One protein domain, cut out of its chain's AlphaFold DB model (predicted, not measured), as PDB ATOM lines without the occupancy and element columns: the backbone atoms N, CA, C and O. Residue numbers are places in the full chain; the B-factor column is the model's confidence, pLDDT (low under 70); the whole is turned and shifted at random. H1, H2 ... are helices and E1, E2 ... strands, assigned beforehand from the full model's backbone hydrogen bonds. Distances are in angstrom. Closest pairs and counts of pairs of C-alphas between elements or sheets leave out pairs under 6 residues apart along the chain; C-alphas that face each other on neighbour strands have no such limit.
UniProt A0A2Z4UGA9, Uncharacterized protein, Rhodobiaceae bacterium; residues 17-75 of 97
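This is residues 17 to 75 of the 97 residues of an uncharacterized protein of Rhodobiaceae bacterium (UniProt A0A2Z4UGA9). A small sheet of three antiparallel strands, E1, E2 and E3, has two helices to one side that make a V: H2 only grazes the sheet, and H1 folds back from H2 without being on the sheet. The printed part has 59 residues, with two named helices followed by three named strands. The sheet's order is E1, E2, E3, and the class is mixed, helices and strands. The whole is compact, with a radius of gyration of the C-alphas of 11.3 A, and spans 29 by 22 by 19 A.

The strands E1, residues 52 to 55, E2, residues 58 to 62, and E3, residues 68 to 74, form a meander, each strand the antiparallel neighbour of the one before. E1 and E2 are a hairpin at 148 degrees, with N 52 and O 60 within hydrogen-bond range at 2.8 A. E2 and E3 are a hairpin at 142 degrees, with N 59 and O 71 within hydrogen-bond range at 2.8 A. H2, residues 31 to 43, only grazes the sheet, with its residues 33 to 41. H1, residues 20 to 28, is not on the sheet. H1 and H2 are close but not clearly touching, their closest C-alphas, Met 26 and Arg 34, being 6.8 A apart; they run opposite ways at a steep tilt of 48 degrees. Every O i to N i+4 pair is within hydrogen-bond range in H2, and 4 of 5 in H1.

E3 is 19.5 A long and ends at C-alpha 74 (-27.025, -36.014, -2.335). E2 measures 13.8 A and E1 9.6 A. H2 is 18.5 A long. H1, 13.1 A, begins at C-alpha 20 (-26.715, -24.999, -17.577).

The C-alphas farthest apart, Lys 31 and Gly 56, are 31.8 A apart. The printed part has no cut and no long link. Its mean pLDDT is 88.1, and no printed residue is under 70.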
ATOM      1  N   ALA A  17     -31.575 -32.834 -11.447       89.25
ATOM      2  CA  ALA A  17     -31.259 -31.488 -11.902       89.25
ATOM      3  C   ALA A  17     -30.131 -31.519 -12.942       89.25
ATOM      4  O   ALA A  17     -29.327 -32.452 -12.987       89.25
ATOM      5  N   TYR A  18     -30.057 -30.477 -13.765       89.56
ATOM      6  CA  TYR A  18     -29.000 -30.291 -14.755       89.56
ATOM      7  C   TYR A  18     -28.375 -28.914 -14.562       89.56
ATOM      8  O   TYR A  18     -29.088 -27.917 -14.445       89.56
ATOM      9  N   SER A  19     -27.046 -28.846 -14.583       91.31
ATOM     10  CA  SER A  19     -26.348 -27.576 -14.758       91.31
ATOM     11  C   SER A  19     -26.710 -26.975 -16.121       91.31
ATOM     12  O   SER A  19     -27.105 -27.681 -17.055       91.31
ATOM     13  N   ARG A  20     -26.516 -25.663 -16.280       88.94
ATOM     14  CA  ARG A  20     -26.715 -24.999 -17.577       88.94
ATOM     15  C   ARG A  20     -25.879 -25.650 -18.686       88.94
ATOM     16  O   ARG A  20     -26.380 -25.877 -19.785       88.94
ATOM     17  N   SER A  21     -24.623 -25.984 -18.392       87.75
ATOM     18  CA  SER A  21     -23.716 -26.639 -19.339       87.75
ATOM     19  C   SER A  21     -24.211 -28.033 -19.721       87.75
ATOM     20  O   SER A  21     -24.284 -28.344 -20.911       87.75
ATOM     21  N   ALA A  22     -24.633 -28.832 -18.737       90.56
ATOM     22  CA  ALA A  22     -25.198 -30.156 -18.970       90.56
ATOM     23  C   ALA A  22     -26.485 -30.083 -19.797       90.56
ATOM     24  O   ALA A  22     -26.669 -30.879 -20.711       90.56
ATOM     25  N   PHE A  23     -27.353 -29.101 -19.545       90.38
ATOM     26  CA  PHE A  23     -28.562 -28.903 -20.341       90.38
ATOM     27  C   PHE A  23     -28.239 -28.612 -21.817       90.38
ATOM     28  O   PHE A  23     -28.809 -29.227 -22.721       90.38
ATOM     29  N   HIS A  24     -27.265 -27.735 -22.081       89.31
ATOM     30  CA  HIS A  24     -26.809 -27.475 -23.446       89.31
ATOM     31  C   HIS A  24     -26.180 -28.716 -24.097       89.31
ATOM     32  O   HIS A  24     -26.482 -29.008 -25.252       89.31
ATOM     33  N   GLN A  25     -25.356 -29.479 -23.378       90.62
ATOM     34  CA  GLN A  25     -24.755 -30.718 -23.891       90.62
ATOM     35  C   GLN A  25     -25.819 -31.779 -24.205       90.62
ATOM     36  O   GLN A  25     -25.817 -32.342 -25.296       90.62
ATOM     37  N   MET A  26     -26.796 -31.963 -23.312       89.50
ATOM     38  CA  MET A  26     -27.950 -32.847 -23.507       89.50
ATOM     39  C   MET A  26     -28.710 -32.520 -24.796       89.50
ATOM     40  O   MET A  26     -29.127 -33.424 -25.519       89.50
ATOM     41  N   SER A  27     -28.886 -31.234 -25.118       88.00
ATOM     42  CA  SER A  27     -29.616 -30.830 -26.326       88.00
ATOM     43  C   SER A  27     -28.928 -31.266 -27.629       88.00
ATOM     44  O   SER A  27     -29.607 -31.483 -28.632       88.00
ATOM     45  N   ARG A  28     -27.600 -31.452 -27.594       89.19
ATOM     46  CA  ARG A  28     -26.761 -31.822 -28.746       89.19
ATOM     47  C   ARG A  28     -26.617 -33.332 -28.931       89.19
ATOM     48  O   ARG A  28     -26.215 -33.762 -30.005       89.19
ATOM     49  N   LEU A  29     -26.965 -34.120 -27.915       88.75
ATOM     50  CA  LEU A  29     -26.946 -35.576 -27.995       88.75
ATOM     51  C   LEU A  29     -27.923 -36.099 -29.055       88.75
ATOM     52  O   LEU A  29     -29.021 -35.558 -29.257       88.75
ATOM     53  N   THR A  30     -27.557 -37.226 -29.662       90.50
ATOM     54  CA  THR A  30     -28.458 -37.998 -30.523       90.50
ATOM     55  C   THR A  30     -29.680 -38.482 -29.734       90.50
ATOM     56  O   THR A  30     -29.674 -38.564 -28.503       90.50
ATOM     57  N   LYS A  31     -30.767 -38.842 -30.430       90.69
ATOM     58  CA  LYS A  31     -31.951 -39.420 -29.768       90.69
ATOM     59  C   LYS A  31     -31.594 -40.680 -28.965       90.69
ATOM     60  O   LYS A  31     -32.137 -40.854 -27.879       90.69
ATOM     61  N   HIS A  32     -30.687 -41.501 -29.491       90.88
ATOM     62  CA  HIS A  32     -30.221 -42.726 -28.850       90.88
ATOM     63  C   HIS A  32     -29.493 -42.433 -27.530       90.88
ATOM     64  O   HIS A  32     -29.959 -42.858 -26.475       90.88
ATOM     65  N   HIS A  33     -28.464 -41.582 -27.566       91.19
ATOM     66  CA  HIS A  33     -27.689 -41.202 -26.379       91.19
ATOM     67  C   HIS A  33     -28.536 -40.477 -25.326       91.19
ATOM     68  O   HIS A  33     -28.373 -40.692 -24.126       91.19
ATOM     69  N   ARG A  34     -29.508 -39.653 -25.745       91.44
ATOM     70  CA  ARG A  34     -30.476 -39.057 -24.807       91.44
ATOM     71  C   ARG A  34     -31.335 -40.102 -24.102       91.44
ATOM     72  O   ARG A  34     -31.706 -39.870 -22.955       91.44
ATOM     73  N   SER A  35     -31.696 -41.193 -24.779       91.69
ATOM     74  CA  SER A  35     -32.437 -42.293 -24.153       91.69
ATOM     75  C   SER A  35     -31.559 -43.000 -23.130       91.69
ATOM     76  O   SER A  35     -31.922 -43.017 -21.961       91.69
ATOM     77  N   GLN A  36     -30.360 -43.436 -23.531       91.75
ATOM     78  CA  GLN A  36     -29.404 -44.101 -22.638       91.75
ATOM     79  C   GLN A  36     -29.112 -43.272 -21.383       91.75
ATOM     80  O   GLN A  36     -29.131 -43.795 -20.272       91.75
ATOM     81  N   LEU A  37     -28.905 -41.958 -21.532       91.38
ATOM     82  CA  LEU A  37     -28.670 -41.078 -20.392       91.38
ATOM     83  C   LEU A  37     -29.884 -40.990 -19.458       91.38
ATOM     84  O   LEU A  37     -29.720 -41.002 -18.241       91.38
ATOM     85  N   LYS A  38     -31.103 -40.906 -20.000       89.75
ATOM     86  CA  LYS A  38     -32.324 -40.900 -19.180       89.75
ATOM     87  C   LYS A  38     -32.502 -42.221 -18.443       89.75
ATOM     88  O   LYS A  38     -32.772 -42.194 -17.245       89.75
ATOM     89  N   ASP A  39     -32.313 -43.339 -19.133       90.56
ATOM     90  CA  ASP A  39     -32.457 -44.678 -18.563       90.56
ATOM     91  C   ASP A  39     -31.425 -44.899 -17.447       90.56
ATOM     92  O   ASP A  39     -31.774 -45.350 -16.355       90.56
ATOM     93  N   ALA A  40     -30.183 -44.452 -17.660       90.38
ATOM     94  CA  ALA A  40     -29.139 -44.459 -16.642       90.38
ATOM     95  C   ALA A  40     -29.494 -43.594 -15.423       90.38
ATOM     96  O   ALA A  40     -29.372 -44.046 -14.290       90.38
ATOM     97  N   LEU A  41     -29.970 -42.362 -15.622       89.25
ATOM     98  CA  LEU A  41     -30.348 -41.484 -14.508       89.25
ATOM     99  C   LEU A  41     -31.537 -42.032 -13.704       89.25
ATOM    100  O   LEU A  41     -31.629 -41.782 -12.501       89.25
ATOM    101  N   MET A  42     -32.436 -42.786 -14.344       86.62
ATOM    102  CA  MET A  42     -33.531 -43.468 -13.655       86.62
ATOM    103  C   MET A  42     -33.042 -44.691 -12.876       86.62
ATOM    104  O   MET A  42     -33.431 -44.842 -11.719       86.62
ATOM    105  N   SER A  43     -32.161 -45.519 -13.450       86.75
ATOM    106  CA  SER A  43     -31.611 -46.695 -12.758       86.75
ATOM    107  C   SER A  43     -30.722 -46.314 -11.572       86.75
ATOM    108  O   SER A  43     -30.755 -46.967 -10.531       86.75
ATOM    109  N   MET A  44     -30.016 -45.185 -11.664       86.62
ATOM    110  CA  MET A  44     -29.178 -44.635 -10.592       86.62
ATOM    111  C   MET A  44     -29.912 -44.329  -9.288       86.62
ATOM    112  O   MET A  44     -29.263 -44.183  -8.246       86.62
ATOM    113  N   ARG A  45     -31.245 -44.223  -9.334       77.69
ATOM    114  CA  ARG A  45     -32.079 -44.057  -8.140       77.69
ATOM    115  C   ARG A  45     -32.048 -45.287  -7.236       77.69
ATOM    116  O   ARG A  45     -32.216 -45.130  -6.032       77.69
ATOM    117  N   SER A  46     -31.839 -46.470  -7.808       76.88
ATOM    118  CA  SER A  46     -31.813 -47.755  -7.104       76.88
ATOM    119  C   SER A  46     -30.463 -48.471  -7.177       76.88
ATOM    120  O   SER A  46     -30.238 -49.374  -6.382       76.88
ATOM    121  N   ASP A  47     -29.581 -48.090  -8.108       78.62
ATOM    122  CA  ASP A  47     -28.304 -48.770  -8.343       78.62
ATOM    123  C   ASP A  47     -27.155 -47.791  -8.662       78.62
ATOM    124  O   ASP A  47     -27.090 -47.168  -9.733       78.62
ATOM    125  N   ASP A  48     -26.216 -47.660  -7.726       78.56
ATOM    126  CA  ASP A  48     -25.019 -46.827  -7.849       78.56
ATOM    127  C   ASP A  48     -23.723 -47.614  -8.112       78.56
ATOM    128  O   ASP A  48     -22.648 -47.017  -8.117       78.56
ATOM    129  N   SER A  49     -23.818 -48.910  -8.431       80.81
ATOM    130  CA  SER A  49     -22.667 -49.808  -8.642       80.81
ATOM    131  C   SER A  49     -21.685 -49.357  -9.731       80.81
ATOM    132  O   SER A  49     -20.494 -49.641  -9.647       80.81
ATOM    133  N   ASN A  50     -22.170 -48.619 -10.732       82.88
ATOM    134  CA  ASN A  50     -21.381 -48.145 -11.873       82.88
ATOM    135  C   ASN A  50     -20.888 -46.691 -11.720       82.88
ATOM    136  O   ASN A  50     -20.475 -46.065 -12.699       82.88
ATOM    137  N   ASP A  51     -20.983 -46.116 -10.517       87.75
ATOM    138  CA  ASP A  51     -20.533 -44.750 -10.247       87.75
ATOM    139  C   ASP A  51     -19.062 -44.724  -9.812       87.75
ATOM    140  O   ASP A  51     -18.704 -45.189  -8.733       87.75
ATOM    141  N   GLU A  52     -18.206 -44.087 -10.606       90.25
ATOM    142  CA  GLU A  52     -16.809 -43.847 -10.243       90.25
ATOM    143  C   GLU A  52     -16.683 -42.518  -9.479       90.25
ATOM    144  O   GLU A  52     -17.200 -41.480  -9.906       90.25
ATOM    145  N   VAL A  53     -15.972 -42.514  -8.349       90.06
ATOM    146  CA  VAL A  53     -15.695 -41.285  -7.588       90.06
ATOM    147  C   VAL A  53     -14.604 -40.479  -8.293       90.06
ATOM    148  O   VAL A  53     -13.529 -41.000  -8.572       90.06
ATOM    149  N   LEU A  54     -14.866 -39.194  -8.560       86.00
ATOM    150  CA  LEU A  54     -13.869 -38.268  -9.104       86.00
ATOM    151  C   LEU A  54     -13.173 -37.474  -8.000       86.00
ATOM    152  O   LEU A  54     -11.954 -37.514  -7.875       86.00
ATOM    153  N   THR A  55     -13.944 -36.703  -7.229       85.38
ATOM    154  CA  THR A  55     -13.425 -35.872  -6.134       85.38
ATOM    155  C   THR A  55     -14.564 -35.417  -5.228       85.38
ATOM    156  O   THR A  55     -15.591 -34.937  -5.713       85.38
ATOM    157  N   GLY A  56     -14.405 -35.564  -3.912       84.19
ATOM    158  CA  GLY A  56     -15.444 -35.217  -2.941       84.19
ATOM    159  C   GLY A  56     -16.790 -35.876  -3.266       84.19
ATOM    160  O   GLY A  56     -16.884 -37.097  -3.373       84.19
ATOM    161  N   SER A  57     -17.831 -35.061  -3.453       83.81
ATOM    162  CA  SER A  57     -19.186 -35.501  -3.823       83.81
ATOM    163  C   SER A  57     -19.386 -35.753  -5.325       83.81
ATOM    164  O   SER A  57     -20.456 -36.219  -5.729       83.81
ATOM    165  N   ARG A  58     -18.387 -35.450  -6.165       89.00
ATOM    166  CA  ARG A  58     -18.477 -35.603  -7.620       89.00
ATOM    167  C   ARG A  58     -18.179 -37.027  -8.034       89.00
ATOM    168  O   ARG A  58     -17.125 -37.586  -7.718       89.00
ATOM    169  N   ARG A  59     -19.090 -37.567  -8.826       92.25
ATOM    170  CA  ARG A  59     -19.020 -38.895  -9.413       92.25
ATOM    171  C   ARG A  59     -19.130 -38.803 -10.926       92.25
ATOM    172  O   ARG A  59     -19.558 -37.790 -11.485       92.25
ATOM    173  N   THR A  60     -18.729 -39.863 -11.600       93.25
ATOM    174  CA  THR A  60     -18.863 -40.013 -13.040       93.25
ATOM    175  C   THR A  60     -19.415 -41.387 -13.358       93.25
ATOM    176  O   THR A  60     -19.092 -42.358 -12.685       93.25
ATOM    177  N   ARG A  61     -20.213 -41.474 -14.418       91.94
ATOM    178  CA  ARG A  61     -20.647 -42.753 -14.975       91.94
ATOM    179  C   ARG A  61     -20.323 -42.790 -16.458       91.94
ATOM    180  O   ARG A  61     -20.513 -41.792 -17.162       91.94
ATOM    181  N   ARG A  62     -19.785 -43.924 -16.898       91.81
ATOM    182  CA  ARG A  62     -19.593 -44.259 -18.307       91.81
ATOM    183  C   ARG A  62     -20.772 -45.122 -18.743       91.81
ATOM    184  O   ARG A  62     -21.197 -46.001 -18.002       91.81
ATOM    185  N   LEU A  63     -21.318 -44.802 -19.899       89.31
ATOM    186  CA  LEU A  63     -22.334 -45.565 -20.602       89.31
ATOM    187  C   LEU A  63     -21.698 -46.140 -21.868       89.31
ATOM    188  O   LEU A  63     -20.535 -45.857 -22.181       89.31
ATOM    189  N   ASP A  64     -22.474 -46.942 -22.583       83.94
ATOM    190  CA  ASP A  64     -22.069 -47.485 -23.872       83.94
ATOM    191  C   ASP A  64     -21.758 -46.366 -24.884       83.94
ATOM    192  O   ASP A  64     -22.041 -45.182 -24.662       83.94
ATOM    193  N   ASP A  65     -21.110 -46.743 -25.986       83.44
ATOM    194  CA  ASP A  65     -20.798 -45.851 -27.113       83.44
ATOM    195  C   ASP A  65     -19.937 -44.623 -26.749       83.44
ATOM    196  O   ASP A  65     -19.829 -43.652 -27.498       83.44
ATOM    197  N   GLY A  66     -19.266 -44.673 -25.593       85.38
ATOM    198  CA  GLY A  66     -18.376 -43.615 -25.117       85.38
ATOM    199  C   GLY A  66     -19.098 -42.415 -24.498       85.38
ATOM    200  O   GLY A  66     -18.464 -41.386 -24.245       85.38
ATOM    201  N   LEU A  67     -20.400 -42.531 -24.224       90.81
ATOM    202  CA  LEU A  67     -21.158 -41.520 -23.498       90.81
ATOM    203  C   LEU A  67     -20.758 -41.524 -22.016       90.81
ATOM    204  O   LEU A  67     -20.695 -42.552 -21.350       90.81
ATOM    205  N   ARG A  68     -20.486 -40.349 -21.461       92.69
ATOM    206  CA  ARG A  68     -20.061 -40.168 -20.073       92.69
ATOM    207  C   ARG A  68     -20.734 -38.948 -19.483       92.69
ATOM    208  O   ARG A  68     -20.873 -37.925 -20.145       92.69
ATOM    209  N   PHE A  69     -21.079 -38.999 -18.207       93.38
ATOM    210  CA  PHE A  69     -21.538 -37.810 -17.502       93.38
ATOM    211  C   PHE A  69     -20.969 -37.729 -16.091       93.38
ATOM    212  O   PHE A  69     -20.692 -38.738 -15.442       93.38
ATOM    213  N   VAL A  70     -20.777 -36.491 -15.648       94.12
ATOM    214  CA  VAL A  70     -20.325 -36.120 -14.308       94.12
ATOM    215  C   VAL A  70     -21.519 -35.574 -13.550       94.12
ATOM    216  O   VAL A  70     -22.279 -34.766 -14.089       94.12
ATOM    217  N   PHE A  71     -21.678 -35.988 -12.302       93.25
ATOM    218  CA  PHE A  71     -22.796 -35.586 -11.465       93.25
ATOM    219  C   PHE A  71     -22.390 -35.487  -9.995       93.25
ATOM    220  O   PHE A  71     -21.399 -36.070  -9.556       93.25
ATOM    221  N   GLU A  72     -23.180 -34.746  -9.231       91.75
ATOM    222  CA  GLU A  72     -23.153 -34.751  -7.771       91.75
ATOM    223  C   GLU A  72     -24.375 -35.505  -7.252       91.75
ATOM    224  O   GLU A  72     -25.474 -35.396  -7.809       91.75
ATOM    225  N   ARG A  73     -24.174 -36.288  -6.190       84.94
ATOM    226  CA  ARG A  73     -25.224 -37.074  -5.538       84.94
ATOM    227  C   ARG A  73     -25.403 -36.585  -4.103       84.94
ATOM    228  O   ARG A  73     -24.427 -36.487  -3.363       84.94
ATOM    229  N   ASN A  74     -26.646 -36.313  -3.715       81.12
ATOM    230  CA  ASN A  74     -27.025 -36.014  -2.335       81.12
ATOM    231  C   ASN A  74     -28.250 -36.865  -1.968       81.12
ATOM    232  O   ASN A  74     -29.365 -36.589  -2.413       81.12
ATOM    233  N   GLY A  75     -28.021 -37.963  -1.241       78.69
ATOM    234  CA  GLY A  75     -29.021 -39.020  -1.078       78.69
ATOM    235  C   GLY A  75     -29.418 -39.617  -2.433       78.69
ATOM    236  O   GLY A  75     -28.560 -40.047  -3.204       78.69
TER     237      GLY A  75